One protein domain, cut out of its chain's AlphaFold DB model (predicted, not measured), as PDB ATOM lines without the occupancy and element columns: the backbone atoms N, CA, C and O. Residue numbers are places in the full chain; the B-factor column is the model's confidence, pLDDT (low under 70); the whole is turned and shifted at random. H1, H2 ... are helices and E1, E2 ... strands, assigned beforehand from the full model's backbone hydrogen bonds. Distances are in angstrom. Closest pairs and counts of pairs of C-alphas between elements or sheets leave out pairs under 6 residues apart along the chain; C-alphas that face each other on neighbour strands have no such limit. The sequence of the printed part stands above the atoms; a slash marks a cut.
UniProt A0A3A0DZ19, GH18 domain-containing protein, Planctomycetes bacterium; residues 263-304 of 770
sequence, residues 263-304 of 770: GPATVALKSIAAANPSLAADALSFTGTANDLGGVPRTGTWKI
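AT A GLANCE: This is residues 263 to 304 of the 770 residues of the protein "GH18 domain-containing protein" of Planctomycetes bacterium (UniProt A0A3A0DZ19). What does the model look like? A hairpin of two long strands, E1 and E2, makes a narrow slab, and one short helix, H1, packs beside E1. The link from H1 to E1 loops out past one end of the hairpin, and the turn between the strands lies at the other. What is it made of? The printed part has 42 residues with one named helix and two named strands, in the order H1, E1, E2; the sheet, E1 - E2, is antiparallel, and the class is mixed, helices and strands. How large is its outline? It is compact, with a radius of gyration of the C-alphas of 9.2 A, yet elongated, spanning 27 by 16 by 13 A.

HOW THE PARTS SIT: How do the strands pair? E1, residues 285 to 291, and E2, residues 297 to 303, form a hairpin, antiparallel at 158 degrees between their directions. N 286 and O 302 are within hydrogen-bond range at 2.9 A, as are N 298 and O 290 at 2.8 A. Where is the helix? H1, residues 269 to 275, has 9 pairs of C-alphas within 8 A of E1, the closest being those of Ser 271 and Ala 290, 5.6 A apart. H1 and E2 are apart. Is its backbone complete? In H1 every O i to N i+4 pair is within hydrogen-bond range.

IN THESE COORDINATES: How long are the strands? From first to last C-alpha, E1 measures 15.8 A and E2 17.1 A. Where do the elements begin and end? H1 begins with C-alpha 269 at (319.763, 245.962, 433.526) and measures 9.6 A. E2 ends with C-alpha 303 at (312.659, 249.539, 440.721).

THE WHOLE: How far does it reach? The two C-alphas farthest apart, those of Asp 282 and Gly 294, are 27.6 A apart. Are there cuts or long links? The printed part has no cut; the link from E1 to E2 is tight and that from H1 to E1 short. Is confidence low anywhere? No printed residue is under 70, and the mean pLDDT of the printed part is 96.4.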
ATOM      1  N   GLY A 263     307.767 247.375 437.038       93.62
ATOM      2  CA  GLY A 263     307.467 248.111 435.810       93.62
ATOM      3  C   GLY A 263     306.451 247.415 434.894       93.62
ATOM      4  O   GLY A 263     305.966 246.325 435.187       93.62
ATOM      5  N   PRO A 264     306.128 248.013 433.730       95.25
ATOM      6  CA  PRO A 264     305.115 247.485 432.805       95.25
ATOM      7  C   PRO A 264     305.484 246.139 432.153       95.25
ATOM      8  O   PRO A 264     304.622 245.479 431.579       95.25
ATOM      9  N   ALA A 265     306.762 245.761 432.190       96.06
ATOM     10  CA  ALA A 265     307.288 244.450 431.823       96.06
ATOM     11  C   ALA A 265     308.680 244.281 432.448       96.06
ATOM     12  O   ALA A 265     309.336 245.281 432.747       96.06
ATOM     13  N   THR A 266     309.171 243.048 432.573       94.31
ATOM     14  CA  THR A 266     310.559 242.793 432.980       94.31
ATOM     15  C   THR A 266     311.529 243.354 431.942       94.31
ATOM     16  O   THR A 266     311.451 243.029 430.754       94.31
ATOM     17  N   VAL A 267     312.473 244.174 432.399       96.94
ATOM     18  CA  VAL A 267     313.571 244.709 431.583       96.94
ATOM     19  C   VAL A 267     314.899 244.305 432.207       96.94
ATOM     20  O   VAL A 267     315.055 244.323 433.424       96.94
ATOM     21  N   ALA A 268     315.870 243.936 431.380       97.00
ATOM     22  CA  ALA A 268     317.211 243.616 431.852       97.00
ATOM     23  C   ALA A 268     317.979 244.894 432.234       97.00
ATOM     24  O   ALA A 268     317.801 245.933 431.586       97.00
ATOM     25  N   LEU A 269     318.893 244.827 433.208       97.56
ATOM     26  CA  LEU A 269     319.763 245.962 433.526       97.56
ATOM     27  C   LEU A 269     320.616 246.391 432.324       97.56
ATOM     28  O   LEU A 269     320.786 247.589 432.126       97.56
ATOM     29  N   LYS A 270     321.058 245.478 431.447       96.31
ATOM     30  CA  LYS A 270     321.706 245.861 430.173       96.31
ATOM     31  C   LYS A 270     320.828 246.748 429.283       96.31
ATOM     32  O   LYS A 270     321.344 247.667 428.651       96.31
ATOM     33  N   SER A 271     319.512 246.518 429.251       97.00
ATOM     34  CA  SER A 271     318.574 247.353 428.486       97.00
ATOM     35  C   SER A 271     318.429 248.736 429.121       97.00
ATOM     36  O   SER A 271     318.401 249.739 428.412       97.00
ATOM     37  N   ILE A 272     318.380 248.799 430.455       97.69
ATOM     38  CA  ILE A 272     318.350 250.063 431.206       97.69
ATOM     39  C   ILE A 272     319.661 250.838 431.015       97.69
ATOM     40  O   ILE A 272     319.634 252.033 430.740       97.69
ATOM     41  N   ALA A 273     320.805 250.161 431.101       96.69
ATOM     42  CA  ALA A 273     322.135 250.723 430.887       96.69
ATOM     43  C   ALA A 273     322.306 251.291 429.470       96.69
ATOM     44  O   ALA A 273     322.908 252.350 429.302       96.69
ATOM     45  N   ALA A 274     321.751 250.618 428.457       96.56
ATOM     46  CA  ALA A 274     321.722 251.127 427.088       96.56
ATOM     47  C   ALA A 274     320.828 252.373 426.950       96.56
ATOM     48  O   ALA A 274     321.181 253.304 426.229       96.56
ATOM     49  N   ALA A 275     319.693 252.413 427.657       97.06
ATOM     50  CA  ALA A 275     318.778 253.554 427.652       97.06
ATOM     51  C   ALA A 275     319.300 254.761 428.457       97.06
ATOM     52  O   ALA A 275     318.991 255.903 428.121       97.06
ATOM     53  N   ASN A 276     320.090 254.524 429.508       96.94
ATOM     54  CA  ASN A 276     320.711 255.562 430.324       96.94
ATOM     55  C   ASN A 276     322.168 255.210 430.693       96.94
ATOM     56  O   ASN A 276     322.435 254.745 431.807       96.94
ATOM     57  N   PRO A 277     323.137 255.502 429.807       95.50
ATOM     58  CA  PRO A 277     324.562 255.263 430.067       95.50
ATOM     59  C   PRO A 277     325.138 256.062 431.250       95.50
ATOM     60  O   PRO A 277     326.217 255.740 431.752       95.50
ATOM     61  N   SER A 278     324.421 257.097 431.697       94.44
ATOM     62  CA  SER A 278     324.780 257.977 432.815       94.44
ATOM     63  C   SER A 278     323.947 257.703 434.070       94.44
ATOM     64  O   SER A 278     323.844 258.573 434.934       94.44
ATOM     65  N   LEU A 279     323.335 256.515 434.180       96.12
ATOM     66  CA  LEU A 279     322.590 256.104 435.370       96.12
ATOM     67  C   LEU A 279     323.449 256.327 436.623       96.12
ATOM     68  O   LEU A 279     324.612 255.914 436.661       96.12
ATOM     69  N   ALA A 280     322.895 256.998 437.635       95.69
ATOM     70  CA  ALA A 280     323.613 257.299 438.871       95.69
ATOM     71  C   ALA A 280     323.978 256.007 439.631       95.69
ATOM     72  O   ALA A 280     323.349 254.962 439.454       95.69
ATOM     73  N   ALA A 281     325.043 256.025 440.432       94.38
ATOM     74  CA  ALA A 281     325.514 254.827 441.141       94.38
ATOM     75  C   ALA A 281     324.596 254.411 442.304       94.38
ATOM     76  O   ALA A 281     324.525 253.229 442.643       94.38
ATOM     77  N   ASP A 282     323.852 255.368 442.845       95.31
ATOM     78  CA  ASP A 282     322.870 255.238 443.919       95.31
ATOM     79  C   ASP A 282     321.418 255.147 443.411       95.31
ATOM     80  O   ASP A 282     320.492 255.089 444.218       95.31
ATOM     81  N   ALA A 283     321.193 255.099 442.093       96.81
ATOM     82  CA  ALA A 283     319.852 255.034 441.517       96.81
ATOM     83  C   ALA A 283     319.099 253.768 441.967       96.81
ATOM     84  O   ALA A 283     319.506 252.655 441.646       96.81
ATOM     85  N   LEU A 284     317.982 253.953 442.678       97.06
ATOM     86  CA  LEU A 284     317.075 252.880 443.124       97.06
ATOM     87  C   LEU A 284     315.902 252.645 442.159       97.06
ATOM     88  O   LEU A 284     315.122 251.704 442.319       97.06
ATOM     89  N   SER A 285     315.748 253.517 441.165       97.25
ATOM     90  CA  SER A 285     314.749 253.389 440.114       97.25
ATOM     91  C   SER A 285     315.270 253.921 438.782       97.25
ATOM     92  O   SER A 285     316.199 254.730 438.721       97.25
ATOM     93  N   PHE A 286     314.643 253.468 437.703       98.00
ATOM     94  CA  PHE A 286     314.814 254.005 436.361       98.00
ATOM     95  C   PHE A 286     313.444 254.388 435.800       98.00
ATOM     96  O   PHE A 286     312.552 253.546 435.743       98.00
ATOM     97  N   THR A 287     313.279 255.636 435.358       98.00
ATOM     98  CA  THR A 287     312.098 256.094 434.609       98.00
ATOM     99  C   THR A 287     312.525 256.426 433.189       98.00
ATOM    100  O   THR A 287     313.394 257.273 432.984       98.00
ATOM    101  N   GLY A 288     311.920 255.778 432.196       97.56
ATOM    102  CA  GLY A 288     312.292 255.989 430.801       97.56
ATOM    103  C   GLY A 288     311.725 254.932 429.870       97.56
ATOM    104  O   GLY A 288     310.718 254.299 430.181       97.56
ATOM    105  N   THR A 289     312.371 254.760 428.714       98.12
ATOM    106  CA  THR A 289     312.027 253.712 427.747       98.12
ATOM    107  C   THR A 289     313.174 252.718 427.616       98.12
ATOM    108  O   THR A 289     314.287 253.129 427.305       98.12
ATOM    109  N   ALA A 290     312.909 251.431 427.842       97.50
ATOM    110  CA  ALA A 290     313.878 250.344 427.705       97.50
ATOM    111  C   ALA A 290     313.225 249.123 427.043       97.50
ATOM    112  O   ALA A 290     312.017 248.915 427.157       97.50
ATOM    113  N   ASN A 291     314.021 248.314 426.345       97.06
ATOM    114  CA  ASN A 291     313.526 247.090 425.725       97.06
ATOM    115  C   ASN A 291     313.290 246.004 426.783       97.06
ATOM    116  O   ASN A 291     314.184 245.719 427.590       97.06
ATOM    117  N   ASP A 292     312.108 245.389 426.745       95.25
ATOM    118  CA  ASP A 292     311.804 244.184 427.519       95.25
ATOM    119  C   ASP A 292     312.599 242.966 427.020       95.25
ATOM    120  O   ASP A 292     313.400 243.048 426.083       95.25
ATOM    121  N   LEU A 293     312.386 241.814 427.656       91.19
ATOM    122  CA  LEU A 293     313.090 240.574 427.316       91.19
ATOM    123  C   LEU A 293     312.820 240.074 425.886       91.19
ATOM    124  O   LEU A 293     313.616 239.304 425.355       91.19
ATOM    125  N   GLY A 294     311.723 240.514 425.260       91.31
ATOM    126  CA  GLY A 294     311.384 240.228 423.865       91.31
ATOM    127  C   GLY A 294     311.921 241.266 422.875       91.31
ATOM    128  O   GLY A 294     311.656 241.153 421.679       91.31
ATOM    129  N   GLY A 295     312.653 242.281 423.345       93.62
ATOM    130  CA  GLY A 295     313.160 243.370 422.512       93.62
ATOM    131  C   GLY A 295     312.129 244.461 422.211       93.62
ATOM    132  O   GLY A 295     312.386 245.308 421.357       93.62
ATOM    133  N   VAL A 296     310.972 244.463 422.883       97.00
ATOM    134  CA  VAL A 296     309.917 245.461 422.663       97.00
ATOM    135  C   VAL A 296     310.174 246.680 423.554       97.00
ATOM    136  O   VAL A 296     310.297 246.513 424.769       97.00
ATOM    137  N   PRO A 297     310.216 247.911 423.006       97.56
ATOM    138  CA  PRO A 297     310.345 249.116 423.814       97.56
ATOM    139  C   PRO A 297     309.162 249.274 424.773       97.56
ATOM    140  O   PRO A 297     307.999 249.255 424.362       97.56
ATOM    141  N   ARG A 298     309.453 249.471 426.056       97.62
ATOM    142  CA  ARG A 298     308.473 249.755 427.110       97.62
ATOM    143  C   ARG A 298     308.814 251.078 427.750       97.62
ATOM    144  O   ARG A 298     309.983 251.318 428.021       97.62
ATOM    145  N   THR A 299     307.810 251.902 428.032       98.06
ATOM    146  CA  THR A 299     307.973 253.147 428.788       98.06
ATOM    147  C   THR A 299     307.353 252.982 430.165       98.06
ATOM    148  O   THR A 299     306.193 252.585 430.268       98.06
ATOM    149  N   GLY A 300     308.105 253.282 431.219       97.50
ATOM    150  CA  GLY A 300     307.634 253.113 432.588       97.50
ATOM    151  C   GLY A 300     308.654 253.544 433.632       97.50
ATOM    152  O   GLY A 300     309.652 254.194 433.317       97.50
ATOM    153  N   THR A 301     308.369 253.167 434.874       98.25
ATOM    154  CA  THR A 301     309.292 253.263 436.002       98.25
ATOM    155  C   THR A 301     309.548 251.855 436.505       98.25
ATOM    156  O   THR A 301     308.595 251.113 436.719       98.25
ATOM    157  N   TRP A 302     310.813 251.507 436.701       98.25
ATOM    158  CA  TRP A 302     311.231 250.240 437.284       98.25
ATOM    159  C   TRP A 302     312.003 250.499 438.565       98.25
ATOM    160  O   TRP A 302     312.839 251.406 438.610       98.25
ATOM    161  N   LYS A 303     311.758 249.680 439.582       97.38
ATOM    162  CA  LYS A 303     312.659 249.539 440.721       97.38
ATOM    163  C   LYS A 303     313.897 248.778 440.253       97.38
ATOM    164  O   LYS A 303     313.780 247.794 439.532       97.38
ATOM    165  N   ILE A 304     315.079 249.238 440.640       97.31
ATOM    166  CA  ILE A 304     316.346 248.583 440.298       97.31
ATOM    167  C   ILE A 304     317.192 248.417 441.552       97.31
ATOM    168  O   ILE A 304     316.986 249.109 442.550       97.31
TER     169      ILE A 304